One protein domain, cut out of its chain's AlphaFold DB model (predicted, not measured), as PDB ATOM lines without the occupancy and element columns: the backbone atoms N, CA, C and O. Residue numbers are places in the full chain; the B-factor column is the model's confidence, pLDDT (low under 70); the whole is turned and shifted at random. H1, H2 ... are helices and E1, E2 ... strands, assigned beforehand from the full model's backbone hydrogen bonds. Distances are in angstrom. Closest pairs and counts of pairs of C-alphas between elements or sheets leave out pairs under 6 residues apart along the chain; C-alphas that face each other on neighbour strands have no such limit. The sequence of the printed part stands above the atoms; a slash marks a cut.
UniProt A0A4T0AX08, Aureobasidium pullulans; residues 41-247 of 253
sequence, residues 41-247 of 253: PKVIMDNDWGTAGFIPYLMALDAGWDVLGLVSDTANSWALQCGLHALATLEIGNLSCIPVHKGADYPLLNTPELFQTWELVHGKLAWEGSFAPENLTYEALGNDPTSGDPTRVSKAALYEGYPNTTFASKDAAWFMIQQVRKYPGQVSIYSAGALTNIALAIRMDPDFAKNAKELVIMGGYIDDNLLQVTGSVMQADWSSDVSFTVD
ATOM      1  N   PRO A  41      11.128   6.830  -3.001       91.62
ATOM      2  CA  PRO A  41      11.569   5.481  -2.662       91.62
ATOM      3  C   PRO A  41      12.944   5.538  -2.003       91.62
ATOM      4  O   PRO A  41      13.828   6.232  -2.508       91.62
ATOM      5  N   LYS A  42      13.111   4.853  -0.870       95.44
ATOM      6  CA  LYS A  42      14.384   4.814  -0.148       95.44
ATOM      7  C   LYS A  42      15.154   3.591  -0.592       95.44
ATOM      8  O   LYS A  42      14.603   2.496  -0.540       95.44
ATOM      9  N   VAL A  43      16.399   3.774  -1.012       95.88
ATOM     10  CA  VAL A  43      17.230   2.679  -1.516       95.88
ATOM     11  C   VAL A  43      18.569   2.623  -0.788       95.88
ATOM     12  O   VAL A  43      19.176   3.654  -0.495       95.88
ATOM     13  N   ILE A  44      19.016   1.406  -0.493       96.00
ATOM     14  CA  ILE A  44      20.415   1.086  -0.193       96.00
ATOM     15  C   ILE A  44      20.943   0.271  -1.365       96.00
ATOM     16  O   ILE A  44      20.217  -0.567  -1.902       96.00
ATOM     17  N   MET A  45      22.181   0.540  -1.768       94.56
ATOM     18  CA  MET A  45      22.831  -0.138  -2.886       94.56
ATOM     19  C   MET A  45      24.070  -0.863  -2.358       94.56
ATOM     20  O   MET A  45      24.978  -0.208  -1.851       94.56
ATOM     21  N   ASP A  46      24.049  -2.189  -2.437       92.81
ATOM     22  CA  ASP A  46      25.052  -3.154  -1.975       92.81
ATOM     23  C   ASP A  46      25.721  -3.736  -3.231       92.81
ATOM     24  O   ASP A  46      25.049  -4.348  -4.068       92.81
ATOM     25  N   ASN A  47      26.982  -3.380  -3.478       90.19
ATOM     26  CA  ASN A  47      27.637  -3.660  -4.757       90.19
ATOM     27  C   ASN A  47      29.171  -3.666  -4.664       90.19
ATOM     28  O   ASN A  47      29.775  -2.911  -3.899       90.19
ATOM     29  N   ASP A  48      29.825  -4.402  -5.553       87.94
ATOM     30  CA  ASP A  48      31.282  -4.524  -5.652       87.94
ATOM     31  C   ASP A  48      31.916  -3.437  -6.545       87.94
ATOM     32  O   ASP A  48      32.813  -3.686  -7.349       87.94
ATOM     33  N   TRP A  49      31.451  -2.194  -6.372       89.50
ATOM     34  CA  TRP A  49      31.702  -1.027  -7.231       89.50
ATOM     35  C   TRP A  49      33.066  -0.990  -7.946       89.50
ATOM     36  O   TRP A  49      34.102  -0.737  -7.337       89.50
ATOM     37  N   GLY A  50      33.036  -1.089  -9.274       85.31
ATOM     38  CA  GLY A  50      34.077  -0.570 -10.167       85.31
ATOM     39  C   GLY A  50      33.541   0.562 -11.052       85.31
ATOM     40  O   GLY A  50      32.362   0.914 -10.974       85.31
ATOM     41  N   THR A  51      34.367   1.084 -11.962       76.38
ATOM     42  CA  THR A  51      34.043   2.231 -12.841       76.38
ATOM     43  C   THR A  51      32.730   2.076 -13.625       76.38
ATOM     44  O   THR A  51      31.990   3.042 -13.804       76.38
ATOM     45  N   ALA A  52      32.400   0.859 -14.077       74.69
ATOM     46  CA  ALA A  52      31.126   0.561 -14.746       74.69
ATOM     47  C   ALA A  52      29.973   0.249 -13.766       74.69
ATOM     48  O   ALA A  52      28.805   0.480 -14.083       74.69
ATOM     49  N   GLY A  53      30.288  -0.224 -12.555       75.88
ATOM     50  CA  GLY A  53      29.326  -0.617 -11.518       75.88
ATOM     51  C   GLY A  53      28.523   0.544 -10.920       75.88
ATOM     52  O   GLY A  53      27.600   0.317 -10.146       75.88
ATOM     53  N   PHE A  54      28.827   1.793 -11.286       83.56
ATOM     54  CA  PHE A  54      28.085   2.980 -10.847       83.56
ATOM     55  C   PHE A  54      26.817   3.270 -11.680       83.56
ATOM     56  O   PHE A  54      25.997   4.105 -11.294       83.56
ATOM     57  N   ILE A  55      26.602   2.576 -12.808       85.44
ATOM     58  CA  ILE A  55      25.427   2.781 -13.681       85.44
ATOM     59  C   ILE A  55      24.078   2.620 -12.940       85.44
ATOM     60  O   ILE A  55      23.227   3.501 -13.104       85.44
ATOM     61  N   PRO A  56      23.853   1.599 -12.081       86.12
ATOM     62  CA  PRO A  56      22.605   1.470 -11.322       86.12
ATOM     63  C   PRO A  56      22.322   2.673 -10.412       86.12
ATOM     64  O   PRO A  56      21.172   3.100 -10.290       86.12
ATOM     65  N   TYR A  57      23.360   3.270  -9.813       89.31
ATOM     66  CA  TYR A  57      23.216   4.483  -9.005       89.31
ATOM     67  C   TYR A  57      22.764   5.679  -9.857       89.31
ATOM     68  O   TYR A  57      21.847   6.405  -9.468       89.31
ATOM     69  N   LEU A  58      23.343   5.865 -11.050       88.50
ATOM     70  CA  LEU A  58      22.933   6.934 -11.970       88.50
ATOM     71  C   LEU A  58      21.465   6.782 -12.409       88.50
ATOM     72  O   LEU A  58      20.754   7.780 -12.544       88.50
ATOM     73  N   MET A  59      20.983   5.544 -12.564       88.62
ATOM     74  CA  MET A  59      19.568   5.258 -12.837       88.62
ATOM     75  C   MET A  59      18.663   5.605 -11.645       88.62
ATOM     76  O   MET A  59      17.619   6.232 -11.838       88.62
ATOM     77  N   ALA A  60      19.063   5.266 -10.413       89.25
ATOM     78  CA  ALA A  60      18.341   5.665  -9.201       89.25
ATOM     79  C   ALA A  60      18.290   7.201  -9.030       89.25
ATOM     80  O   ALA A  60      17.290   7.742  -8.545       89.25
ATOM     81  N   LEU A  61      19.337   7.907  -9.477       88.62
ATOM     82  CA  LEU A  61      19.436   9.364  -9.431       88.62
ATOM     83  C   LEU A  61      18.490  10.064 -10.432       88.62
ATOM     84  O   LEU A  61      17.768  10.965 -10.002       88.62
ATOM     85  N   ASP A  62      18.398   9.646 -11.709       88.75
ATOM     86  CA  ASP A  62      17.373  10.191 -12.642       88.75
ATOM     87  C   ASP A  62      15.946   9.827 -12.205       88.75
ATOM     88  O   ASP A  62      15.031  10.650 -12.294       88.75
ATOM     89  N   ALA A  63      15.755   8.625 -11.651       88.62
ATOM     90  CA  ALA A  63      14.479   8.217 -11.072       88.62
ATOM     91  C   ALA A  63      14.093   9.030  -9.813       88.62
ATOM     92  O   ALA A  63      12.971   8.905  -9.313       88.62
ATOM     93  N   GLY A  64      14.995   9.878  -9.304       89.56
ATOM     94  CA  GLY A  64      14.757  10.795  -8.191       89.56
ATOM     95  C   GLY A  64      14.668  10.119  -6.822       89.56
ATOM     96  O   GLY A  64      14.106  10.718  -5.896       89.56
ATOM     97  N   TRP A  65      15.183   8.891  -6.694       92.38
ATOM     98  CA  TRP A  65      15.133   8.084  -5.474       92.38
ATOM     99  C   TRP A  65      15.995   8.683  -4.349       92.38
ATOM    100  O   TRP A  65      16.833   9.560  -4.558       92.38
ATOM    101  N   ASP A  66      15.738   8.239  -3.121       93.88
ATOM    102  CA  ASP A  66      16.422   8.669  -1.903       93.88
ATOM    103  C   ASP A  66      17.467   7.610  -1.518       93.88
ATOM    104  O   ASP A  66      17.174   6.660  -0.785       93.88
ATOM    105  N   VAL A  67      18.669   7.729  -2.091       94.69
ATOM    106  CA  VAL A  67      19.796   6.820  -1.827       94.69
ATOM    107  C   VAL A  67      20.337   7.100  -0.425       94.69
ATOM    108  O   VAL A  67      20.988   8.118  -0.194       94.69
ATOM    109  N   LEU A  68      20.060   6.202   0.523       94.88
ATOM    110  CA  LEU A  68      20.411   6.380   1.938       94.88
ATOM    111  C   LEU A  68      21.907   6.196   2.222       94.88
ATOM    112  O   LEU A  68      22.403   6.678   3.239       94.88
ATOM    113  N   GLY A  69      22.602   5.476   1.345       94.69
ATOM    114  CA  GLY A  69      24.025   5.177   1.422       94.69
ATOM    115  C   GLY A  69      24.410   4.117   0.395       94.69
ATOM    116  O   GLY A  69      23.553   3.363  -0.076       94.69
ATOM    117  N   LEU A  70      25.698   4.070   0.061       95.38
ATOM    118  CA  LEU A  70      26.290   2.985  -0.717       95.38
ATOM    119  C   LEU A  70      27.000   2.018   0.232       95.38
ATOM    120  O   LEU A  70      27.615   2.437   1.215       95.38
ATOM    121  N   VAL A  71      26.937   0.733  -0.078       95.50
ATOM    122  CA  VAL A  71      27.653  -0.337   0.611       95.50
ATOM    123  C   VAL A  71      28.576  -1.017  -0.392       95.50
ATOM    124  O   VAL A  71      28.156  -1.260  -1.521       95.50
ATOM    125  N   SER A  72      29.817  -1.311   0.002       93.50
ATOM    126  CA  SER A  72      30.691  -2.206  -0.761       93.50
ATOM    127  C   SER A  72      30.714  -3.626  -0.200       93.50
ATOM    128  O   SER A  72      30.773  -3.817   1.016       93.50
ATOM    129  N   ASP A  73      30.734  -4.616  -1.083       90.50
ATOM    130  CA  ASP A  73      30.950  -6.030  -0.768       90.50
ATOM    131  C   ASP A  73      32.190  -6.587  -1.498       90.50
ATOM    132  O   ASP A  73      32.870  -5.859  -2.227       90.50
ATOM    133  N   THR A  74      32.525  -7.850  -1.223       89.81
ATOM    134  CA  THR A  74      33.603  -8.591  -1.890       89.81
ATOM    135  C   THR A  74      32.986  -9.559  -2.903       89.81
ATOM    136  O   THR A  74      32.393 -10.560  -2.501       89.81
ATOM    137  N   ALA A  75      33.177  -9.289  -4.196       85.75
ATOM    138  CA  ALA A  75      32.809 -10.180  -5.302       85.75
ATOM    139  C   ALA A  75      33.807 -10.036  -6.466       85.75
ATOM    140  O   ALA A  75      34.834 -10.721  -6.444       85.75
ATOM    141  N   ASN A  76      33.591  -9.124  -7.426       84.81
ATOM    142  CA  ASN A  76      34.526  -8.833  -8.528       84.81
ATOM    143  C   ASN A  76      35.913  -8.374  -8.035       84.81
ATOM    144  O   ASN A  76      36.930  -8.698  -8.644       84.81
ATOM    145  N   SER A  77      35.956  -7.648  -6.917       88.56
ATOM    146  CA  SER A  77      37.170  -7.318  -6.165       88.56
ATOM    147  C   SER A  77      36.841  -7.231  -4.667       88.56
ATOM    148  O   SER A  77      35.722  -7.530  -4.253       88.56
ATOM    149  N   TRP A  78      37.822  -6.879  -3.836       91.25
ATOM    150  CA  TRP A  78      37.678  -6.778  -2.385       91.25
ATOM    151  C   TRP A  78      36.864  -5.548  -1.963       91.25
ATOM    152  O   TRP A  78      37.107  -4.437  -2.447       91.25
ATOM    153  N   ALA A  79      36.022  -5.695  -0.935       91.88
ATOM    154  CA  ALA A  79      35.167  -4.632  -0.396       91.88
ATOM    155  C   ALA A  79      35.895  -3.318  -0.051       91.88
ATOM    156  O   ALA A  79      35.273  -2.251  -0.039       91.88
ATOM    157  N   LEU A  80      37.205  -3.354   0.232       92.50
ATOM    158  CA  LEU A  80      38.011  -2.144   0.421       92.50
ATOM    159  C   LEU A  80      38.243  -1.383  -0.892       92.50
ATOM    160  O   LEU A  80      38.011  -0.176  -0.931       92.50
ATOM    161  N   GLN A  81      38.695  -2.071  -1.943       91.81
ATOM    162  CA  GLN A  81      38.961  -1.493  -3.263       91.81
ATOM    163  C   GLN A  81      37.655  -0.980  -3.883       91.81
ATOM    164  O   GLN A  81      37.574   0.192  -4.256       91.81
ATOM    165  N   CYS A  82      36.601  -1.800  -3.872       91.88
ATOM    166  CA  CYS A  82      35.268  -1.425  -4.343       91.88
ATOM    167  C   CYS A  82      34.721  -0.199  -3.591       91.88
ATOM    168  O   CYS A  82      34.246   0.775  -4.176       91.88
ATOM    169  N   GLY A  83      34.880  -0.181  -2.266       93.12
ATOM    170  CA  GLY A  83      34.496   0.958  -1.438       93.12
ATOM    171  C   GLY A  83      35.233   2.263  -1.780       93.12
ATOM    172  O   GLY A  83      34.664   3.345  -1.626       93.12
ATOM    173  N   LEU A  84      36.474   2.184  -2.272       93.62
ATOM    174  CA  LEU A  84      37.249   3.350  -2.709       93.62
ATOM    175  C   LEU A  84      36.807   3.863  -4.090       93.62
ATOM    176  O   LEU A  84      36.715   5.079  -4.248       93.62
ATOM    177  N   HIS A  85      36.447   2.990  -5.041       93.19
ATOM    178  CA  HIS A  85      35.810   3.412  -6.301       93.19
ATOM    179  C   HIS A  85      34.491   4.162  -6.036       93.19
ATOM    180  O   HIS A  85      34.248   5.221  -6.620       93.19
ATOM    181  N   ALA A  86      33.659   3.670  -5.108       93.19
ATOM    182  CA  ALA A  86      32.405   4.325  -4.725       93.19
ATOM    183  C   ALA A  86      32.626   5.737  -4.149       93.19
ATOM    184  O   ALA A  86      31.968   6.690  -4.573       93.19
ATOM    185  N   LEU A  87      33.583   5.891  -3.222       94.38
ATOM    186  CA  LEU A  87      33.972   7.195  -2.666       94.38
ATOM    187  C   LEU A  87      34.506   8.140  -3.756       94.38
ATOM    188  O   LEU A  87      34.063   9.284  -3.841       94.38
ATOM    189  N   ALA A  88      35.400   7.661  -4.628       93.31
ATOM    190  CA  ALA A  88      35.995   8.472  -5.693       93.31
ATOM    191  C   ALA A  88      34.948   8.956  -6.709       93.31
ATOM    192  O   ALA A  88      34.934  10.130  -7.085       93.31
ATOM    193  N   THR A  89      34.014   8.086  -7.099       91.69
ATOM    194  CA  THR A  89      32.955   8.440  -8.055       91.69
ATOM    195  C   THR A  89      31.979   9.462  -7.461       91.69
ATOM    196  O   THR A  89      31.583  10.411  -8.142       91.69
ATOM    197  N   LEU A  90      31.641   9.338  -6.170       92.12
ATOM    198  CA  LEU A  90      30.847  10.342  -5.452       92.12
ATOM    199  C   LEU A  90      31.590  11.677  -5.281       92.12
ATOM    200  O   LEU A  90      30.951  12.728  -5.345       92.12
ATOM    201  N   GLU A  91      32.916  11.673  -5.107       92.19
ATOM    202  CA  GLU A  91      33.727  12.899  -5.089       92.19
ATOM    203  C   GLU A  91      33.716  13.613  -6.450       92.19
ATOM    204  O   GLU A  91      33.425  14.810  -6.489       92.19
ATOM    205  N   ILE A  92      33.916  12.896  -7.567       90.50
ATOM    206  CA  ILE A  92      33.791  13.460  -8.931       90.50
ATOM    207  C   ILE A  92      32.392  14.043  -9.156       90.50
ATOM    208  O   ILE A  92      32.249  15.139  -9.697       90.50
ATOM    209  N   GLY A  93      31.352  13.321  -8.729       88.00
ATOM    210  CA  GLY A  93      29.963  13.759  -8.853       88.00
ATOM    211  C   GLY A  93      29.580  14.943  -7.958       88.00
ATOM    212  O   GLY A  93      28.471  15.455  -8.098       88.00
ATOM    213  N   ASN A  94      30.454  15.379  -7.038       89.88
ATOM    214  CA  ASN A  94      30.140  16.329  -5.962       89.88
ATOM    215  C   ASN A  94      28.938  15.869  -5.095       89.88
ATOM    216  O   ASN A  94      28.111  16.665  -4.649       89.88
ATOM    217  N   LEU A  95      28.848  14.552  -4.877       89.62
ATOM    218  CA  LEU A  95      27.768  13.821  -4.201       89.62
ATOM    219  C   LEU A  95      28.241  13.155  -2.892       89.62
ATOM    220  O   LEU A  95      27.561  12.293  -2.338       89.62
ATOM    221  N   SER A  96      29.371  13.608  -2.343       88.31
ATOM    222  CA  SER A  96      29.982  13.161  -1.075       88.31
ATOM    223  C   SER A  96      29.140  13.416   0.191       88.31
ATOM    224  O   SER A  96      29.587  13.155   1.307       88.31
ATOM    225  N   CYS A  97      27.904  13.902   0.039       89.94
ATOM    226  CA  CYS A  97      26.882  13.904   1.084       89.94
ATOM    227  C   CYS A  97      26.241  12.521   1.312       89.94
ATOM    228  O   CYS A  97      25.627  12.310   2.359       89.94
ATOM    229  N   ILE A  98      26.377  11.591   0.360       92.44
ATOM    230  CA  ILE A  98      25.911  10.205   0.483       92.44
ATOM    231  C   ILE A  98      26.997   9.388   1.198       92.44
ATOM    232  O   ILE A  98      28.142   9.375   0.743       92.44
ATOM    233  N   PRO A  99      26.680   8.699   2.308       95.12
ATOM    234  CA  PRO A  99      27.675   7.934   3.041       95.12
ATOM    235  C   PRO A  99      27.998   6.616   2.322       95.12
ATOM    236  O   PRO A  99      27.096   5.892   1.897       95.12
ATOM    237  N   VAL A 100      29.287   6.283   2.234       95.75
ATOM    238  CA  VAL A 100      29.756   4.957   1.801       95.75
ATOM    239  C   VAL A 100      30.156   4.140   3.025       95.75
ATOM    240  O   VAL A 100      30.869   4.625   3.910       95.75
ATOM    241  N   HIS A 101      29.712   2.892   3.068       96.06
ATOM    242  CA  HIS A 101      29.966   1.940   4.138       96.06
ATOM    243  C   HIS A 101      30.751   0.753   3.584       96.06
ATOM    244  O   HIS A 101      30.322   0.132   2.614       96.06
ATOM    245  N   LYS A 102      31.887   0.418   4.204       95.19
ATOM    246  CA  LYS A 102      32.600  -0.812   3.848       95.19
ATOM    247  C   LYS A 102      31.859  -2.006   4.453       95.19
ATOM    248  O   LYS A 102      31.577  -1.991   5.655       95.19
ATOM    249  N   GLY A 103      31.543  -3.004   3.635       92.31
ATOM    250  CA  GLY A 103      31.013  -4.293   4.065       92.31
ATOM    251  C   GLY A 103      32.095  -5.329   4.364       92.31
ATOM    252  O   GLY A 103      33.231  -4.991   4.710       92.31
ATOM    253  N   ALA A 104      31.701  -6.598   4.282       90.81
ATOM    254  CA  ALA A 104      32.519  -7.743   4.660       90.81
ATOM    255  C   ALA A 104      33.721  -7.964   3.732       90.81
ATOM    256  O   ALA A 104      33.589  -7.941   2.514       90.81
ATOM    257  N   ASP A 105      34.887  -8.241   4.321       88.69
ATOM    258  CA  ASP A 105      36.097  -8.606   3.573       88.69
ATOM    259  C   ASP A 105      36.041 -10.025   2.988       88.69
ATOM    260  O   ASP A 105      36.610 -10.260   1.926       88.69
ATOM    261  N   TYR A 106      35.334 -10.946   3.650       86.25
ATOM    262  CA  TYR A 106      35.208 -12.354   3.266       86.25
ATOM    263  C   TYR A 106      33.745 -12.829   3.342       86.25
ATOM    264  O   TYR A 106      33.039 -12.407   4.267       86.25
ATOM    265  N   PRO A 107      33.320 -13.746   2.450       85.00
ATOM    266  CA  PRO A 107      32.063 -14.493   2.547       85.00
ATOM    267  C   PRO A 107      31.899 -15.301   3.835       85.00
ATOM    268  O   PRO A 107      32.829 -15.482   4.623       85.00
ATOM    269  N   LEU A 108      30.696 -15.839   4.050       84.19
ATOM    270  CA  LEU A 108      30.352 -16.522   5.301       84.19
ATOM    271  C   LEU A 108      30.949 -17.927   5.445       84.19
ATOM    272  O   LEU A 108      30.976 -18.454   6.562       84.19
ATOM    273  N   LEU A 109      31.360 -18.536   4.333       78.06
ATOM    274  CA  LEU A 109      31.897 -19.901   4.259       78.06
ATOM    275  C   LEU A 109      33.037 -20.052   3.243       78.06
ATOM    276  O   LEU A 109      33.913 -20.890   3.451       78.06
ATOM    277  N   ASN A 110      33.010 -19.291   2.146       78.88
ATOM    278  CA  ASN A 110      33.962 -19.446   1.051       78.88
ATOM    279  C   ASN A 110      35.275 -18.691   1.320       78.88
ATOM    280  O   ASN A 110      35.265 -17.582   1.858       78.88
ATOM    281  N   THR A 111      36.403 -19.283   0.930       81.88
ATOM    282  CA  THR A 111      37.743 -18.679   1.024       81.88
ATOM    283  C   THR A 111      38.515 -18.948  -0.269       81.88
ATOM    284  O   THR A 111      38.190 -19.922  -0.954       81.88
ATOM    285  N   PRO A 112      39.559 -18.163  -0.603       81.25
ATOM    286  CA  PRO A 112      40.352 -18.390  -1.813       81.25
ATOM    287  C   PRO A 112      40.898 -19.824  -1.922       81.25
ATOM    288  O   PRO A 112      40.905 -20.412  -3.000       81.25
ATOM    289  N   GLU A 113      41.301 -20.428  -0.801       82.19
ATOM    290  CA  GLU A 113      41.825 -21.795  -0.752       82.19
ATOM    291  C   GLU A 113      40.730 -22.851  -0.962       82.19
ATOM    292  O   GLU A 113      40.971 -23.870  -1.614       82.19
ATOM    293  N   LEU A 114      39.526 -22.624  -0.423       83.25
ATOM    294  CA  LEU A 114      38.384 -23.522  -0.620       83.25
ATOM    295  C   LEU A 114      37.883 -23.456  -2.067       83.25
ATOM    296  O   LEU A 114      37.648 -24.497  -2.677       83.25
ATOM    297  N   PHE A 115      37.801 -22.249  -2.622       83.19
ATOM    298  CA  PHE A 115      37.435 -21.982  -4.007       83.19
ATOM    299  C   PHE A 115      38.416 -22.651  -4.986       83.19
ATOM    300  O   PHE A 115      38.005 -23.473  -5.799       83.19
ATOM    301  N   GLN A 116      39.728 -22.446  -4.820       82.00
ATOM    302  CA  GLN A 116      40.754 -23.134  -5.622       82.00
ATOM    303  C   GLN A 116      40.717 -24.665  -5.450       82.00
ATOM    304  O   GLN A 116      41.000 -25.414  -6.384       82.00
ATOM    305  N   THR A 117      40.333 -25.167  -4.270       83.31
ATOM    306  CA  THR A 117      40.134 -26.613  -4.052       83.31
ATOM    307  C   THR A 117      38.896 -27.143  -4.787       83.31
ATOM    308  O   THR A 117      38.911 -28.277  -5.266       83.31
ATOM    309  N   TRP A 118      37.843 -26.334  -4.917       81.62
ATOM    310  CA  TRP A 118      36.648 -26.650  -5.703       81.62
ATOM    311  C   TRP A 118      36.958 -26.675  -7.210       81.62
ATOM    312  O   TRP A 118      36.587 -27.637  -7.884       81.62
ATOM    313  N   GLU A 119      37.741 -25.718  -7.724       82.75
ATOM    314  CA  GLU A 119      38.190 -25.686  -9.129       82.75
ATOM    315  C   GLU A 119      38.942 -26.963  -9.548       82.75
ATOM    316  O   GLU A 119      38.778 -27.452 -10.667       82.75
ATOM    317  N   LEU A 120      39.734 -27.560  -8.646       83.62
ATOM    318  CA  LEU A 120      40.443 -28.825  -8.901       83.62
ATOM    319  C   LEU A 120      39.506 -30.029  -9.118       83.62
ATOM    320  O   LEU A 120      39.949 -31.054  -9.642       83.62
ATOM    321  N   VAL A 121      38.238 -29.928  -8.706       84.31
ATOM    322  CA  VAL A 121      37.219 -30.982  -8.837       84.31
ATOM    323  C   VAL A 121      36.203 -30.656  -9.935       84.31
ATOM    324  O   VAL A 121      35.797 -31.558 -10.667       84.31
ATOM    325  N   HIS A 122      35.810 -29.387 -10.065       76.94
ATOM    326  CA  HIS A 122      34.727 -28.939 -10.946       76.94
ATOM    327  C   HIS A 122      35.209 -28.290 -12.255       76.94
ATOM    328  O   HIS A 122      34.466 -28.259 -13.233       76.94
ATOM    329  N   GLY A 123      36.470 -27.857 -12.314       79.00
ATOM    330  CA  GLY A 123      37.040 -27.104 -13.428       79.00
ATOM    331  C   GLY A 123      37.215 -25.622 -13.100       79.00
ATOM    332  O   GLY A 123      36.700 -25.118 -12.105       79.00
ATOM    333  N   LYS A 124      37.975 -24.926 -13.950       76.25
ATOM    334  CA  LYS A 124      38.228 -23.490 -13.815       76.25
ATOM    335  C   LYS A 124      37.048 -22.677 -14.375       76.25
ATOM    336  O   LYS A 124      36.536 -23.029 -15.440       76.25
ATOM    337  N   LEU A 125      36.642 -21.609 -13.686       71.94
ATOM    338  CA  LEU A 125      35.538 -20.745 -14.114       71.94
ATOM    339  C   LEU A 125      35.962 -19.765 -15.226       71.94
ATOM    340  O   LEU A 125      37.129 -19.657 -15.603       71.94
ATOM    341  N   ALA A 126      34.978 -19.089 -15.823       70.56
ATOM    342  CA  ALA A 126      35.228 -18.051 -16.827       70.56
ATOM    343  C   ALA A 126      35.690 -16.727 -16.192       70.56
ATOM    344  O   ALA A 126      36.448 -15.973 -16.806       70.56
ATOM    345  N   TRP A 127      35.219 -16.466 -14.972       70.50
ATOM    346  CA  TRP A 127      35.493 -15.288 -14.165       70.50
ATOM    347  C   TRP A 127      35.428 -15.675 -12.679       70.50
ATOM    348  O   TRP A 127      34.625 -16.523 -12.293       70.50
ATOM    349  N   GLU A 128      36.318 -15.103 -11.866       75.25
ATOM    350  CA  GLU A 128      36.623 -15.566 -10.493       75.25
ATOM    351  C   GLU A 128      36.669 -14.426  -9.464       75.25
ATOM    352  O   GLU A 128      36.847 -14.671  -8.269       75.25
ATOM    353  N   GLY A 129      36.523 -13.179  -9.927       83.62
ATOM    354  CA  GLY A 129      36.583 -11.974  -9.104       83.62
ATOM    355  C   GLY A 129      37.765 -11.964  -8.126       83.62
ATOM    356  O   GLY A 129      38.915 -12.180  -8.499       83.62
ATOM    357  N   SER A 130      37.451 -11.744  -6.852       84.62
ATOM    358  CA  SER A 130      38.380 -11.679  -5.715       84.62
ATOM    359  C   SER A 130      38.990 -13.016  -5.255       84.62
ATOM    360  O   SER A 130      39.788 -13.008  -4.313       84.62
ATOM    361  N   PHE A 131      38.669 -14.149  -5.894       85.12
ATOM    362  CA  PHE A 131      39.243 -15.470  -5.575       85.12
ATOM    363  C   PHE A 131      40.164 -16.059  -6.662       85.12
ATOM    364  O   PHE A 131      40.738 -17.136  -6.469       85.12
ATOM    365  N   ALA A 132      40.369 -15.332  -7.763       83.06
ATOM    366  CA  ALA A 132      41.352 -15.649  -8.793       83.06
ATOM    367  C   ALA A 132      42.806 -15.745  -8.247       83.06
ATOM    368  O   ALA A 132      43.141 -15.239  -7.173       83.06
ATOM    369  N   PRO A 133      43.749 -16.334  -9.002       81.12
ATOM    370  CA  PRO A 133      45.177 -16.195  -8.709       81.12
ATOM    371  C   PRO A 133      45.674 -14.752  -8.949       81.12
ATOM    372  O   PRO A 133      45.520 -14.229 -10.052       81.12
ATOM    373  N   GLU A 134      46.316 -14.134  -7.947       80.50
ATOM    374  CA  GLU A 134      46.772 -12.725  -7.981       80.50
ATOM    375  C   GLU A 134      47.620 -12.393  -9.227       80.50
ATOM    376  O   GLU A 134      48.706 -12.946  -9.440       80.50
ATOM    377  N   ASN A 135      47.164 -11.431 -10.039       82.81
ATOM    378  CA  ASN A 135      47.811 -11.093 -11.306       82.81
ATOM    379  C   ASN A 135      48.641  -9.798 -11.242       82.81
ATOM    380  O   ASN A 135      48.267  -8.748 -11.771       82.81
ATOM    381  N   LEU A 136      49.843  -9.901 -10.665       83.12
ATOM    382  CA  LEU A 136      50.814  -8.796 -10.569       83.12
ATOM    383  C   LEU A 136      51.209  -8.179 -11.928       83.12
ATOM    384  O   LEU A 136      51.617  -7.019 -11.988       83.12
ATOM    385  N   THR A 137      51.084  -8.922 -13.036       84.06
ATOM    386  CA  THR A 137      51.348  -8.379 -14.385       84.06
ATOM    387  C   THR A 137      50.232  -7.432 -14.825       84.06
ATOM    388  O   THR A 137      50.495  -6.411 -15.455       84.06
ATOM    389  N   TYR A 138      48.985  -7.750 -14.480       81.56
ATOM    390  CA  TYR A 138      47.806  -6.955 -14.820       81.56
ATOM    391  C   TYR A 138      47.708  -5.679 -13.963       81.56
ATOM    392  O   TYR A 138      47.405  -4.603 -14.486       81.56
ATOM    393  N   GLU A 139      48.116  -5.760 -12.693       83.12
ATOM    394  CA  GLU A 139      48.343  -4.597 -11.822       83.12
ATOM    395  C   GLU A 139      49.444  -3.669 -12.359       83.12
ATOM    396  O   GLU A 139      49.272  -2.452 -12.382       83.12
ATOM    397  N   ALA A 140      50.557  -4.218 -12.863       82.94
ATOM    398  CA  ALA A 140      51.633  -3.424 -13.466       82.94
ATOM    399  C   ALA A 140      51.207  -2.687 -14.756       82.94
ATOM    400  O   ALA A 140      51.859  -1.722 -15.156       82.94
ATOM    401  N   LEU A 141      50.102  -3.106 -15.385       84.69
ATOM    402  CA  LEU A 141      49.434  -2.400 -16.488       84.69
ATOM    403  C   LEU A 141      48.404  -1.358 -16.008       84.69
ATOM    404  O   LEU A 141      47.765  -0.710 -16.834       84.69
ATOM    405  N   GLY A 142      48.256  -1.176 -14.694       81.31
ATOM    406  CA  GLY A 142      47.368  -0.195 -14.073       81.31
ATOM    407  C   GLY A 142      45.940  -0.677 -13.820       81.31
ATOM    408  O   GLY A 142      45.052   0.156 -13.689       81.31
ATOM    409  N   ASN A 143      45.703  -1.989 -13.774       83.12
ATOM    410  CA  ASN A 143      44.392  -2.561 -13.451       83.12
ATOM    411  C   ASN A 143      44.341  -2.997 -11.977       83.12
ATOM    412  O   ASN A 143      45.315  -2.873 -11.222       83.12
ATOM    413  N   ASP A 144      43.197  -3.524 -11.558       81.00
ATOM    414  CA  ASP A 144      43.108  -4.313 -10.335       81.00
ATOM    415  C   ASP A 144      43.800  -5.671 -10.589       81.00
ATOM    416  O   ASP A 144      43.475  -6.303 -11.597       81.00
ATOM    417  N   PRO A 145      44.757  -6.147  -9.761       76.44
ATOM    418  CA  PRO A 145      45.249  -7.526  -9.871       76.44
ATOM    419  C   PRO A 145      44.127  -8.563  -9.720       76.44
ATOM    420  O   PRO A 145      44.259  -9.674 -10.239       76.44
ATOM    421  N   THR A 146      43.062  -8.181  -9.004       72.94
ATOM    422  CA  THR A 146      42.071  -9.002  -8.302       72.94
ATOM    423  C   THR A 146      42.705 -10.000  -7.330       72.94
ATOM    424  O   THR A 146      43.795 -10.531  -7.554       72.94
ATOM    425  N   SER A 147      41.992 -10.285  -6.239       71.62
ATOM    426  CA  SER A 147      42.398 -11.283  -5.237       71.62
ATOM    427  C   SER A 147      43.661 -10.898  -4.441       71.62
ATOM    428  O   SER A 147      44.052  -9.732  -4.408       71.62
ATOM    429  N   GLY A 148      44.247 -11.836  -3.687       76.50
ATOM    430  CA  GLY A 148      45.380 -11.567  -2.789       76.50
ATOM    431  C   GLY A 148      44.954 -11.148  -1.374       76.50
ATOM    432  O   GLY A 148      44.208 -11.864  -0.714       76.50
ATOM    433  N   ASP A 149      45.468 -10.018  -0.882       82.19
ATOM    434  CA  ASP A 149      45.187  -9.479   0.462       82.19
ATOM    435  C   ASP A 149      44.020  -8.461   0.404       82.19
ATOM    436  O   ASP A 149      44.144  -7.465  -0.311       82.19
ATOM    437  N   PRO A 150      42.920  -8.630   1.171       85.50
ATOM    438  CA  PRO A 150      41.760  -7.723   1.150       85.50
ATOM    439  C   PRO A 150      42.042  -6.303   1.673       85.50
ATOM    440  O   PRO A 150      41.210  -5.398   1.552       85.50
ATOM    441  N   THR A 151      43.208  -6.080   2.282       86.88
ATOM    442  CA  THR A 151      43.694  -4.759   2.701       86.88
ATOM    443  C   THR A 151      44.581  -4.081   1.651       86.88
ATOM    444  O   THR A 151      44.900  -2.895   1.788       86.88
ATOM    445  N   ARG A 152      44.949  -4.800   0.580       85.50
ATOM    446  CA  ARG A 152      45.704  -4.287  -0.567       85.50
ATOM    447  C   ARG A 152      44.803  -3.421  -1.452       85.50
ATOM    448  O   ARG A 152      43.622  -3.696  -1.619       85.50
ATOM    449  N   VAL A 153      45.368  -2.346  -2.003       87.56
ATOM    450  CA  VAL A 153      44.636  -1.358  -2.814       87.56
ATOM    451  C   VAL A 153      45.459  -1.008  -4.050       87.56
ATOM    452  O   VAL A 153      46.515  -0.376  -3.931       87.56
ATOM    453  N   SER A 154      44.967  -1.370  -5.238       87.94
ATOM    454  CA  SER A 154      45.565  -0.940  -6.504       87.94
ATOM    455  C   SER A 154      45.148   0.500  -6.785       87.94
ATOM    456  O   SER A 154      44.074   0.787  -7.315       87.94
ATOM    457  N   LYS A 155      46.020   1.448  -6.425       87.62
ATOM    458  CA  LYS A 155      45.781   2.880  -6.680       87.62
ATOM    459  C   LYS A 155      45.761   3.240  -8.166       87.62
ATOM    460  O   LYS A 155      45.271   4.311  -8.500       87.62
ATOM    461  N   ALA A 156      46.327   2.391  -9.023       86.50
ATOM    462  CA  ALA A 156      46.318   2.587 -10.468       86.50
ATOM    463  C   ALA A 156      44.985   2.149 -11.102       86.50
ATOM    464  O   ALA A 156      44.558   2.777 -12.064       86.50
ATOM    465  N   ALA A 157      44.312   1.149 -10.513       85.31
ATOM    466  CA  ALA A 157      42.991   0.682 -10.938       85.31
ATOM    467  C   ALA A 157      41.876   1.722 -10.739       85.31
ATOM    468  O   ALA A 157      40.863   1.675 -11.428       85.31
ATOM    469  N   LEU A 158      42.056   2.654  -9.795       87.38
ATOM    470  CA  LEU A 158      41.133   3.764  -9.550       87.38
ATOM    471  C   LEU A 158      41.231   4.788 -10.696       87.38
ATOM    472  O   LEU A 158      41.893   5.821 -10.566       87.38
ATOM    473  N   TYR A 159      40.578   4.512 -11.828       86.06
ATOM    474  CA  TYR A 159      40.494   5.424 -12.979       86.06
ATOM    475  C   TYR A 159      39.799   6.752 -12.641       86.06
ATOM    476  O   TYR A 159      40.019   7.764 -13.306       86.06
ATOM    477  N   GLU A 160      38.999   6.758 -11.576       85.56
ATOM    478  CA  GLU A 160      38.375   7.928 -10.958       85.56
ATOM    479  C   GLU A 160      39.386   8.799 -10.181       85.56
ATOM    480  O   GLU A 160      39.123   9.959  -9.867       85.56
ATOM    481  N   GLY A 161      40.562   8.252  -9.869       89.19
ATOM    482  CA  GLY A 161      41.513   8.814  -8.919       89.19
ATOM    483  C   GLY A 161      41.288   8.316  -7.488       89.19
ATOM    484  O   GLY A 161      40.300   7.663  -7.161       89.19
ATOM    485  N   TYR A 162      42.247   8.606  -6.609       90.81
ATOM    486  CA  TYR A 162      42.196   8.158  -5.217       90.81
ATOM    487  C   TYR A 162      41.318   9.102  -4.366       90.81
ATOM    488  O   TYR A 162      41.606  10.302  -4.355       90.81
ATOM    489  N   PRO A 163      40.308   8.601  -3.626       92.00
ATOM    490  CA  PRO A 163      39.392   9.444  -2.856       92.00
ATOM    491  C   PRO A 163      40.086  10.116  -1.666       92.00
ATOM    492  O   PRO A 163      40.967   9.536  -1.023       92.00
ATOM    493  N   ASN A 164      39.663  11.336  -1.341       90.38
ATOM    494  CA  ASN A 164      40.117  12.080  -0.165       90.38
ATOM    495  C   ASN A 164      39.125  11.984   1.016       90.38
ATOM    496  O   ASN A 164      39.451  12.370   2.139       90.38
ATOM    497  N   THR A 165      37.918  11.468   0.780       88.38
ATOM    498  CA  THR A 165      36.922  11.134   1.806       88.38
ATOM    499  C   THR A 165      37.138   9.731   2.392       88.38
ATOM    500  O   THR A 165      37.976   8.952   1.939       88.38
ATOM    501  N   THR A 166      36.408   9.409   3.461       91.94
ATOM    502  CA  THR A 166      36.547   8.152   4.211       91.94
ATOM    503  C   THR A 166      35.190   7.526   4.502       91.94
ATOM    504  O   THR A 166      34.224   8.246   4.746       91.94
ATOM    505  N   PHE A 167      35.146   6.194   4.585       93.38
ATOM    506  CA  PHE A 167      33.958   5.423   4.961       93.38
ATOM    507  C   PHE A 167      33.254   5.942   6.224       93.38
ATOM    508  O   PHE A 167      33.894   6.181   7.249       93.38
ATOM    509  N   ALA A 168      31.924   6.026   6.170       91.75
ATOM    510  CA  ALA A 168      31.076   6.412   7.299       91.75
ATOM    511  C   ALA A 168      30.956   5.300   8.362       91.75
ATOM    512  O   ALA A 168      30.740   5.581   9.539       91.75
ATOM    513  N   SER A 169      31.121   4.036   7.959       88.38
ATOM    514  CA  SER A 169      31.334   2.883   8.844       88.38
ATOM    515  C   SER A 169      32.155   1.809   8.126       88.38
ATOM    516  O   SER A 169      32.149   1.741   6.896       88.38
ATOM    517  N   LYS A 170      32.816   0.943   8.902       80.19
ATOM    518  CA  LYS A 170      33.412  -0.324   8.430       80.19
ATOM    519  C   LYS A 170      32.508  -1.544   8.666       80.19
ATOM    520  O   LYS A 170      32.964  -2.675   8.572       80.19
ATOM    521  N   ASP A 171      31.263  -1.292   9.048       88.88
ATOM    522  CA  ASP A 171      30.222  -2.293   9.234       88.88
ATOM    523  C   ASP A 171      28.978  -1.811   8.484       88.88
ATOM    524  O   ASP A 171      28.279  -0.882   8.920       88.88
ATOM    525  N   ALA A 172      28.779  -2.378   7.295       93.56
ATOM    526  CA  ALA A 172      27.661  -2.059   6.425       93.56
ATOM    527  C   ALA A 172      26.380  -2.814   6.791       93.56
ATOM    528  O   ALA A 172      25.301  -2.224   6.741       93.56
ATOM    529  N   ALA A 173      26.483  -4.070   7.229       94.44
ATOM    530  CA  ALA A 173      25.337  -4.842   7.702       94.44
ATOM    531  C   ALA A 173      24.640  -4.118   8.872       94.44
ATOM    532  O   ALA A 173      23.420  -3.937   8.864       94.44
ATOM    533  N   TRP A 174      25.412  -3.573   9.819       95.19
ATOM    534  CA  TRP A 174      24.890  -2.740  10.903       95.19
ATOM    535  C   TRP A 174      24.310  -1.395  10.435       95.19
ATOM    536  O   TRP A 174      23.366  -0.879  11.043       95.19
ATOM    537  N   PHE A 175      24.823  -0.806   9.349       96.31
ATOM    538  CA  PHE A 175      24.200   0.365   8.720       96.31
ATOM    539  C   PHE A 175      22.838   0.017   8.101       96.31
ATOM    540  O   PHE A 175      21.862   0.732   8.346       96.31
ATOM    541  N   MET A 176      22.743  -1.096   7.365       96.00
ATOM    542  CA  MET A 176      21.491  -1.546   6.756       96.00
ATOM    543  C   MET A 176      20.426  -1.830   7.819       96.00
ATOM    544  O   MET A 176      19.310  -1.320   7.711       96.00
ATOM    545  N   ILE A 177      20.786  -2.550   8.891       96.31
ATOM    546  CA  ILE A 177      19.912  -2.803  10.050       96.31
ATOM    547  C   ILE A 177      19.368  -1.492  10.627       96.31
ATOM    548  O   ILE A 177      18.163  -1.367  10.864       96.31
ATOM    549  N   GLN A 178      20.224  -0.483  10.821       96.38
ATOM    550  CA  GLN A 178      19.787   0.821  11.320       96.38
ATOM    551  C   GLN A 178      18.792   1.509  10.377       96.38
ATOM    552  O   GLN A 178      17.806   2.064  10.860       96.38
ATOM    553  N   GLN A 179      18.999   1.469   9.056       96.19
ATOM    554  CA  GLN A 179      18.075   2.117   8.121       96.19
ATOM    555  C   GLN A 179      16.727   1.394   8.022       96.19
ATOM    556  O   GLN A 179      15.697   2.068   8.085       96.19
ATOM    557  N   VAL A 180      16.692   0.056   7.927       96.06
ATOM    558  CA  VAL A 180      15.409  -0.674   7.858       96.06
ATOM    559  C   VAL A 180      14.618  -0.542   9.163       96.06
ATOM    560  O   VAL A 180      13.408  -0.348   9.124       96.06
ATOM    561  N   ARG A 181      15.285  -0.527  10.329       95.50
ATOM    562  CA  ARG A 181      14.632  -0.269  11.629       95.50
ATOM    563  C   ARG A 181      14.131   1.173  11.777       95.50
ATOM    564  O   ARG A 181      13.148   1.407  12.475       95.50
ATOM    565  N   LYS A 182      14.792   2.142  11.136       95.88
ATOM    566  CA  LYS A 182      14.413   3.567  11.131       95.88
ATOM    567  C   LYS A 182      13.272   3.877  10.154       95.88
ATOM    568  O   LYS A 182      12.491   4.792  10.408       95.88
ATOM    569  N   TYR A 183      13.166   3.121   9.061       95.06
ATOM    570  CA  TYR A 183      12.156   3.286   8.012       95.06
ATOM    571  C   TYR A 183      11.512   1.931   7.626       95.06
ATOM    572  O   TYR A 183      11.628   1.500   6.472       95.06
ATOM    573  N   PRO A 184      10.830   1.242   8.563       95.25
ATOM    574  CA  PRO A 184      10.281  -0.088   8.314       95.25
ATOM    575  C   PRO A 184       9.248  -0.063   7.180       95.25
ATOM    576  O   PRO A 184       8.425   0.855   7.084       95.25
ATOM    577  N   GLY A 185       9.330  -1.058   6.294       94.31
ATOM    578  CA  GLY A 185       8.499  -1.207   5.097       94.31
ATOM    579  C   GLY A 185       8.756  -0.178   3.988       94.31
ATOM    580  O   GLY A 185       7.985  -0.123   3.033       94.31
ATOM    581  N   GLN A 186       9.797   0.660   4.098       95.25
ATOM    582  CA  GLN A 186      10.067   1.758   3.152       95.25
ATOM    583  C   GLN A 186      11.428   1.677   2.446       95.25
ATOM    584  O   GLN A 186      11.585   2.316   1.408       95.25
ATOM    585  N   VAL A 187      12.397   0.933   2.992       96.50
ATOM    586  CA  VAL A 187      13.735   0.777   2.394       96.50
ATOM    587  C   VAL A 187      13.756  -0.425   1.461       96.50
ATOM    588  O   VAL A 187      13.616  -1.562   1.911       96.50
ATOM    589  N   SER A 188      13.958  -0.170   0.175       95.44
ATOM    590  CA  SER A 188      14.347  -1.174  -0.810       95.44
ATOM    591  C   SER A 188      15.855  -1.410  -0.728       95.44
ATOM    592  O   SER A 188      16.627  -0.460  -0.581       95.44
ATOM    593  N   ILE A 189      16.289  -2.661  -0.843       95.06
ATOM    594  CA  ILE A 189      17.709  -3.016  -0.937       95.06
ATOM    595  C   ILE A 189      17.967  -3.504  -2.361       95.06
ATOM    596  O   ILE A 189      17.242  -4.362  -2.858       95.06
ATOM    597  N   TYR A 190      18.977  -2.941  -3.018       93.12
ATOM    598  CA  TYR A 190      19.500  -3.421  -4.293       93.12
ATOM    599  C   TYR A 190      20.866  -4.056  -4.038       93.12
ATOM    600  O   TYR A 190      21.759  -3.359  -3.566       93.12
ATOM    601  N   SER A 191      21.005  -5.347  -4.333       90.94
ATOM    602  CA  SER A 191      22.258  -6.100  -4.242       90.94
ATOM    603  C   SER A 191      22.720  -6.482  -5.640       90.94
ATOM    604  O   SER A 191      21.918  -7.007  -6.413       90.94
ATOM    605  N   ALA A 192      23.984  -6.237  -5.968       85.62
ATOM    606  CA  ALA A 192      24.580  -6.629  -7.249       85.62
ATOM    607  C   ALA A 192      25.950  -7.316  -7.112       85.62
ATOM    608  O   ALA A 192      26.295  -8.132  -7.966       85.62
ATOM    609  N   GLY A 193      26.666  -7.080  -6.011       83.19
ATOM    610  CA  GLY A 193      27.743  -7.956  -5.551       83.19
ATOM    611  C   GLY A 193      27.232  -9.056  -4.606       83.19
ATOM    612  O   GLY A 193      26.034  -9.372  -4.573       83.19
ATOM    613  N   ALA A 194      28.138  -9.660  -3.836       85.62
ATOM    614  CA  ALA A 194      27.876 -10.845  -3.025       85.62
ATOM    615  C   ALA A 194      26.936 -10.589  -1.833       85.62
ATOM    616  O   ALA A 194      27.104  -9.661  -1.039       85.62
ATOM    617  N   LEU A 195      26.011 -11.529  -1.615       90.00
ATOM    618  CA  LEU A 195      24.948 -11.464  -0.598       90.00
ATOM    619  C   LEU A 195      25.442 -11.539   0.868       90.00
ATOM    620  O   LEU A 195      24.635 -11.463   1.800       90.00
ATOM    621  N   THR A 196      26.759 -11.610   1.088       91.06
ATOM    622  CA  THR A 196      27.425 -11.688   2.402       91.06
ATOM    623  C   THR A 196      26.937 -10.607   3.373       91.06
ATOM    624  O   THR A 196      26.630 -10.893   4.533       91.06
ATOM    625  N   ASN A 197      26.826  -9.354   2.913       93.00
ATOM    626  CA  ASN A 197      26.389  -8.218   3.734       93.00
ATOM    627  C   ASN A 197      24.932  -8.371   4.217       93.00
ATOM    628  O   ASN A 197      24.617  -8.063   5.370       93.00
ATOM    629  N   ILE A 198      24.054  -8.907   3.366       92.50
ATOM    630  CA  ILE A 198      22.647  -9.198   3.677       92.50
ATOM    631  C   ILE A 198      22.538 -10.403   4.617       92.50
ATOM    632  O   ILE A 198      21.813 -10.347   5.612       92.50
ATOM    633  N   ALA A 199      23.292 -11.472   4.361       91.44
ATOM    634  CA  ALA A 199      23.296 -12.662   5.203       91.44
ATOM    635  C   ALA A 199      23.866 -12.374   6.611       91.44
ATOM    636  O   ALA A 199      23.339 -12.871   7.613       91.44
ATOM    637  N   LEU A 200      24.867 -11.491   6.726       93.19
ATOM    638  CA  LEU A 200      25.319 -10.920   8.001       93.19
ATOM    639  C   LEU A 200      24.227 -10.086   8.684       93.19
ATOM    640  O   LEU A 200      24.019 -10.234   9.890       93.19
ATOM    641  N   ALA A 201      23.505  -9.244   7.937       94.31
ATOM    642  CA  ALA A 201      22.425  -8.429   8.488       94.31
ATOM    643  C   ALA A 201      21.279  -9.292   9.055       94.31
ATOM    644  O   ALA A 201      20.818  -9.040  10.168       94.31
ATOM    645  N   ILE A 202      20.885 -10.361   8.356       93.50
ATOM    646  CA  ILE A 202      19.872 -11.329   8.815       93.50
ATOM    647  C   ILE A 202      20.353 -12.100  10.057       93.50
ATOM    648  O   ILE A 202      19.577 -12.300  10.993       93.50
ATOM    649  N   ARG A 203      21.635 -12.496  10.116       92.88
ATOM    650  CA  ARG A 203      22.228 -13.142  11.308       92.88
ATOM    651  C   ARG A 203      22.266 -12.218  12.533       92.88
ATOM    652  O   ARG A 203      22.177 -12.713  13.655       92.88
ATOM    653  N   MET A 204      22.407 -10.906  12.338       93.81
ATOM    654  CA  MET A 204      22.444  -9.909  13.418       93.81
ATOM    655  C   MET A 204      21.058  -9.382  13.833       93.81
ATOM    656  O   MET A 204      20.869  -9.024  14.996       93.81
ATOM    657  N   ASP A 205      20.090  -9.338  12.917       94.88
ATOM    658  CA  ASP A 205      18.717  -8.899  13.175       94.88
ATOM    659  C   ASP A 205      17.692  -9.800  12.457       94.88
ATOM    660  O   ASP A 205      17.410  -9.591  11.277       94.88
ATOM    661  N   PRO A 206      17.058 -10.761  13.153       93.56
ATOM    662  CA  PRO A 206      16.036 -11.624  12.553       93.56
ATOM    663  C   PRO A 206      14.800 -10.884  12.011       93.56
ATOM    664  O   PRO A 206      14.090 -11.424  11.165       93.56
ATOM    665  N   ASP A 207      14.533  -9.650  12.460       93.56
ATOM    666  CA  ASP A 207      13.468  -8.802  11.907       93.56
ATOM    667  C   ASP A 207      13.912  -8.013  10.651       93.56
ATOM    668  O   ASP A 207      13.086  -7.341  10.032       93.56
ATOM    669  N   PHE A 208      15.181  -8.098  10.222       94.62
ATOM    670  CA  PHE A 208      15.744  -7.340   9.093       94.62
ATOM    671  C   PHE A 208      14.929  -7.494   7.802       94.62
ATOM    672  O   PHE A 208      14.423  -6.510   7.263       94.62
ATOM    673  N   ALA A 209      14.727  -8.738   7.353       90.94
ATOM    674  CA  ALA A 209      13.998  -9.052   6.121       90.94
ATOM    675  C   ALA A 209      12.505  -8.665   6.176       90.94
ATOM    676  O   ALA A 209      11.880  -8.455   5.143       90.94
ATOM    677  N   LYS A 210      11.940  -8.536   7.383       92.69
ATOM    678  CA  LYS A 210      10.561  -8.087   7.639       92.69
ATOM    679  C   LYS A 210      10.442  -6.557   7.718       92.69
ATOM    680  O   LYS A 210       9.358  -6.018   7.506       92.69
ATOM    681  N   ASN A 211      11.537  -5.863   8.035       94.69
ATOM    682  CA  ASN A 211      11.616  -4.402   8.074       94.69
ATOM    683  C   ASN A 211      12.024  -3.792   6.720       94.69
ATOM    684  O   ASN A 211      11.681  -2.640   6.450       94.69
ATOM    685  N   ALA A 212      12.725  -4.539   5.863       95.00
ATOM    686  CA  ALA A 212      12.928  -4.172   4.463       95.00
ATOM    687  C   ALA A 212      11.588  -4.118   3.697       95.00
ATOM    688  O   ALA A 212      10.637  -4.827   4.024       95.00
ATOM    689  N   LYS A 213      11.504  -3.268   2.668       94.69
ATOM    690  CA  LYS A 213      10.366  -3.216   1.732       94.69
ATOM    691  C   LYS A 213      10.433  -4.365   0.729       94.69
ATOM    692  O   LYS A 213       9.437  -5.030   0.474       94.69
ATOM    693  N   GLU A 214      11.609  -4.531   0.135       92.81
ATOM    694  CA  GLU A 214      11.939  -5.531  -0.875       92.81
ATOM    695  C   GLU A 214      13.463  -5.667  -0.970       92.81
ATOM    696  O   GLU A 214      14.196  -4.723  -0.652       92.81
ATOM    697  N   LEU A 215      13.921  -6.826  -1.438       91.56
ATOM    698  CA  LEU A 215      15.294  -7.065  -1.863       91.56
ATOM    699  C   LEU A 215      15.270  -7.343  -3.370       91.56
ATOM    700  O   LEU A 215      14.512  -8.196  -3.830       91.56
ATOM    701  N   VAL A 216      16.078  -6.605  -4.126       89.88
ATOM    702  CA  VAL A 216      16.297  -6.788  -5.562       89.88
ATOM    703  C   VAL A 216      17.728  -7.266  -5.741       89.88
ATOM    704  O   VAL A 216      18.655  -6.538  -5.397       89.88
ATOM    705  N   ILE A 217      17.899  -8.476  -6.267       85.50
ATOM    706  CA  ILE A 217      19.209  -9.076  -6.532       85.50
ATOM    707  C   ILE A 217      19.473  -8.983  -8.038       85.50
ATOM    708  O   ILE A 217      18.620  -9.367  -8.839       85.50
ATOM    709  N   MET A 218      20.631  -8.456  -8.429       74.75
ATOM    710  CA  MET A 218      21.155  -8.563  -9.787       74.75
ATOM    711  C   MET A 218      22.063  -9.794  -9.858       74.75
ATOM    712  O   MET A 218      23.267  -9.695  -9.668       74.75
ATOM    713  N   GLY A 219      21.457 -10.950 -10.115       60.09
ATOM    714  CA  GLY A 219      22.138 -12.239 -10.170       60.09
ATOM    715  C   GLY A 219      21.153 -13.380 -10.439       60.09
ATOM    716  O   GLY A 219      19.939 -13.156 -10.455       60.09
ATOM    717  N   GLY A 220      21.664 -14.594 -10.651       47.22
ATOM    718  CA  GLY A 220      20.863 -15.821 -10.714       47.22
ATOM    719  C   GLY A 220      20.837 -16.568 -12.053       47.22
ATOM    720  O   GLY A 220      19.761 -16.797 -12.610       47.22
ATOM    721  N   TYR A 221      21.989 -17.055 -12.520       38.81
ATOM    722  CA  TYR A 221      22.048 -18.307 -13.291       38.81
ATOM    723  C   TYR A 221      23.366 -19.044 -13.023       38.81
ATOM    724  O   TYR A 221      24.400 -18.410 -12.814       38.81
ATOM    725  N   ILE A 222      23.305 -20.379 -13.020       41.19
ATOM    726  CA  ILE A 222      24.462 -21.275 -12.910       41.19
ATOM    727  C   ILE A 222      24.243 -22.414 -13.912       41.19
ATOM    728  O   ILE A 222      23.397 -23.283 -13.692       41.19
ATOM    729  N   ASP A 223      24.995 -22.405 -15.013       41.38
ATOM    730  CA  ASP A 223      25.165 -23.569 -15.892       41.38
ATOM    731  C   ASP A 223      26.631 -23.712 -16.326       41.38
ATOM    732  O   ASP A 223      27.070 -23.121 -17.316       41.38
ATOM    733  N   ASP A 224      27.367 -24.560 -15.604       47.88
ATOM    734  CA  ASP A 224      28.778 -24.899 -15.851       47.88
ATOM    735  C   ASP A 224      29.042 -25.392 -17.292       47.88
ATOM    736  O   ASP A 224      30.169 -25.340 -17.793       47.88
ATOM    737  N   ASN A 225      28.009 -25.870 -17.998       50.31
ATOM    738  CA  ASN A 225      28.129 -26.380 -19.364       50.31
ATOM    739  C   ASN A 225      28.168 -25.258 -20.415       50.31
ATOM    740  O   ASN A 225      28.661 -25.480 -21.528       50.31
ATOM    741  N   LEU A 226      27.669 -24.054 -20.107       47.47
ATOM    742  CA  LEU A 226      27.413 -23.035 -21.128       47.47
ATOM    743  C   LEU A 226      28.697 -22.508 -21.785       47.47
ATOM    744  O   LEU A 226      28.691 -22.203 -22.982       47.47
ATOM    745  N   LEU A 227      29.821 -22.477 -21.061       47.16
ATOM    746  CA  LEU A 227      31.128 -22.107 -21.616       47.16
ATOM    747  C   LEU A 227      31.565 -23.074 -22.734       47.16
ATOM    748  O   LEU A 227      32.052 -22.631 -23.776       47.16
ATOM    749  N   GLN A 228      31.328 -24.380 -22.558       46.78
ATOM    750  CA  GLN A 228      31.683 -25.416 -23.540       46.78
ATOM    751  C   GLN A 228      30.778 -25.391 -24.783       46.78
ATOM    752  O   GLN A 228      31.207 -25.794 -25.864       46.78
ATOM    753  N   VAL A 229      29.536 -24.916 -24.640       49.62
ATOM    754  CA  VAL A 229      28.541 -24.860 -25.727       49.62
ATOM    755  C   VAL A 229      28.607 -23.543 -26.511       49.62
ATOM    756  O   VAL A 229      28.412 -23.549 -27.726       49.62
ATOM    757  N   THR A 230      28.878 -22.414 -25.848       49.22
ATOM    758  CA  THR A 230      28.819 -21.074 -26.469       49.22
ATOM    759  C   THR A 230      30.174 -20.515 -26.893       49.22
ATOM    760  O   THR A 230      30.221 -19.698 -27.812       49.22
ATOM    761  N   GLY A 231      31.274 -20.912 -26.239       49.75
ATOM    762  CA  GLY A 231      32.623 -20.413 -26.530       49.75
ATOM    763  C   GLY A 231      32.826 -18.903 -26.318       49.75
ATOM    764  O   GLY A 231      33.825 -18.357 -26.784       49.75
ATOM    765  N   SER A 232      31.894 -18.217 -25.646       51.34
ATOM    766  CA  SER A 232      31.926 -16.769 -25.418       51.34
ATOM    767  C   SER A 232      32.069 -16.471 -23.930       51.34
ATOM    768  O   SER A 232      31.155 -16.743 -23.156       51.34
ATOM    769  N   VAL A 233      33.197 -15.867 -23.542       53.25
ATOM    770  CA  VAL A 233      33.481 -15.509 -22.139       53.25
ATOM    771  C   VAL A 233      32.390 -14.597 -21.577       53.25
ATOM    772  O   VAL A 233      31.877 -14.882 -20.510       53.25
ATOM    773  N   MET A 234      31.945 -13.582 -22.329       47.50
ATOM    774  CA  MET A 234      30.878 -12.667 -21.887       47.50
ATOM    775  C   MET A 234      29.512 -13.353 -21.726       47.50
ATOM    776  O   MET A 234      28.690 -12.911 -20.934       47.50
ATOM    777  N   GLN A 235      29.245 -14.417 -22.493       48.84
ATOM    778  CA  GLN A 235      27.988 -15.160 -22.372       48.84
ATOM    779  C   GLN A 235      28.027 -16.139 -21.196       48.84
ATOM    780  O   GLN A 235      26.993 -16.363 -20.578       48.84
ATOM    781  N   ALA A 236      29.204 -16.702 -20.901       47.19
ATOM    782  CA  ALA A 236      29.433 -17.522 -19.720       47.19
ATOM    783  C   ALA A 236      29.421 -16.673 -18.440       47.19
ATOM    784  O   ALA A 236      28.715 -17.032 -17.516       47.19
ATOM    785  N   ASP A 237      30.091 -15.522 -18.421       50.84
ATOM    786  CA  ASP A 237      30.112 -14.542 -17.321       50.84
ATOM    787  C   ASP A 237      28.691 -14.132 -16.876       50.84
ATOM    788  O   ASP A 237      28.335 -14.236 -15.706       50.84
ATOM    789  N   TRP A 238      27.797 -13.834 -17.827       46.75
ATOM    790  CA  TRP A 238      26.364 -13.595 -17.568       46.75
ATOM    791  C   TRP A 238      25.557 -14.837 -17.123       46.75
ATOM    792  O   TRP A 238      24.336 -14.760 -16.986       46.75
ATOM    793  N   SER A 239      26.174 -16.013 -17.003       46.00
ATOM    794  CA  SER A 239      25.516 -17.314 -16.762       46.00
ATOM    795  C   SER A 239      26.239 -18.222 -15.751       46.00
ATOM    796  O   SER A 239      25.749 -19.312 -15.450       46.00
ATOM    797  N   SER A 240      27.376 -17.765 -15.225       48.09
ATOM    798  CA  SER A 240      28.131 -18.307 -14.098       48.09
ATOM    799  C   SER A 240      28.342 -17.160 -13.109       48.09
ATOM    800  O   SER A 240      29.416 -16.564 -13.035       48.09
ATOM    801  N   ASP A 241      27.260 -16.789 -12.431       54.53
ATOM    802  CA  ASP A 241      27.178 -15.590 -11.599       54.53
ATOM    803  C   ASP A 241      28.197 -15.611 -10.444       54.53
ATOM    804  O   ASP A 241      28.073 -16.395  -9.498       54.53
ATOM    805  N   VAL A 242      29.209 -14.738 -10.508       54.16
ATOM    806  CA  VAL A 242      30.254 -14.619  -9.477       54.16
ATOM    807  C   VAL A 242      29.701 -14.077  -8.159       54.16
ATOM    808  O   VAL A 242      30.101 -14.576  -7.108       54.16
ATOM    809  N   SER A 243      28.736 -13.153  -8.180       57.03
ATOM    810  CA  SER A 243      28.098 -12.628  -6.964       57.03
ATOM    811  C   SER A 243      27.383 -13.734  -6.182       57.03
ATOM    812  O   SER A 243      27.404 -13.733  -4.950       57.03
ATOM    813  N   PHE A 244      26.824 -14.728  -6.883       55.19
ATOM    814  CA  PHE A 244      26.284 -15.935  -6.255       55.19
ATOM    815  C   PHE A 244      27.366 -16.967  -5.915       55.19
ATOM    816  O   PHE A 244      27.343 -17.549  -4.837       55.19
ATOM    817  N   THR A 245      28.339 -17.208  -6.795       54.09
ATOM    818  CA  THR A 245      29.359 -18.260  -6.605       54.09
ATOM    819  C   THR A 245      30.300 -17.957  -5.429       54.09
ATOM    820  O   THR A 245      30.763 -18.870  -4.742       54.09
ATOM    821  N   VAL A 246      30.537 -16.674  -5.144       53.72
ATOM    822  CA  VAL A 246      31.361 -16.209  -4.020       53.72
ATOM    823  C   VAL A 246      30.717 -16.506  -2.652       53.72
ATOM    824  O   VAL A 246      31.445 -16.924  -1.752       53.72
ATOM    825  N   ASP A 247      29.388 -16.405  -2.487       49.91
ATOM    826  CA  ASP A 247      28.675 -16.706  -1.219       49.91
ATOM    827  C   ASP A 247      27.412 -17.575  -1.427       49.91
ATOM    828  O   ASP A 247      26.330 -17.282  -0.924       49.91
TER     829      ASP A 247
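Overview. This is residues 41 to 247 of the 253 residues of a protein of Aureobasidium pullulans (UniProt A0A4T0AX08). A parallel five-stranded sheet is the core of a three-layered slab, with H1 and H2 over one face, H5 over the other, and H6 and H7 packed on H5. Beyond the strands' last residues lies a looser end of helices H3, H4, H8, H9 and H10 joined by loops. The printed part has 207 residues, with ten named helices and five named strands in the order E1 H1 E2 H2 E3 H3 H4 H5 E4 H6 H7 E5 H8 H9 H10. The sheet runs E3 E2 E1 E4 E5; the class is mixed, with under half of the residues in named elements. The whole is compact, with a radius of gyration of the C-alphas of 17.0 A and spans of 46 by 36 by 29 A.

Arrangement. Start at inner strand E1, residues 42 to 47. Its parallel neighbours are E2, residues 66 to 72 (N 68 to O 43, 2.9 A), and E4, residues 187 to 191 (N 188 to O 42, 2.8 A). Edge strands are E3, residues 100 to 102, beside E2 with N 101 and O 70 at 2.8 A, and E5, residues 214 to 217, beside E4 with N 216 and O 189 at 2.8 A. H1, residues 55 to 62, is over E2 and E1 at a height of 9.8 A. H2, residues 79 to 92, is on the same face at 8.4 A; C-alphas Ser 72 and Gly 83 are its closest to E2, 5.0 A. H5, residues 172 to 182, is on the opposite face at 9.1 A. H6, residues 196 to 204, only grazes the sheet and touches H5 at a steep tilt of 56 degrees, closest at C-alphas Ala 173 and Ala 201, 4.7 A. H7, residues 208 to 211, touches H5, closest at C-alphas Val 180 and Asn 211, 5.3 A. Three strand-helix-strand units, parallel neighbours joined through helices, have right-handed crossovers: E1 H1 E2, E2 H2 E3 and E4 H6 H7 E5. H3, residues 112 to 122, and H4, residues 136 to 140, touch no helix. H8, residues 226 to 230, and H9, residues 233 to 237, touch only at the corner; H9 and H10, residues 242 to 246, meet only through their link. Every O i to N i+4 pair is within hydrogen-bond range except in H3, 6 of 7; H7 is too short for one.

Along the chain. Find C-alpha 42 at (14.384, 4.814, -0.148); E1 runs 16.4 A from there, E2 18.0 A. H2 starts at C-alpha 79, (35.167, -4.632, -0.396), and runs 20.1 A; H5 runs 15.1 A and H3 15.0 A. H10 ends at C-alpha 246, (31.361, -16.209, -4.020).

Size, cuts and confidence. The C-alphas farthest apart, Lys 182 and Val 229, are 48.6 A apart. The printed part has no cut. The long links are H3 to H4, 13 residues, and H4 to H5, 31 residues. The mean pLDDT of the printed part is 82.9; residues 219 to 247 are under 70.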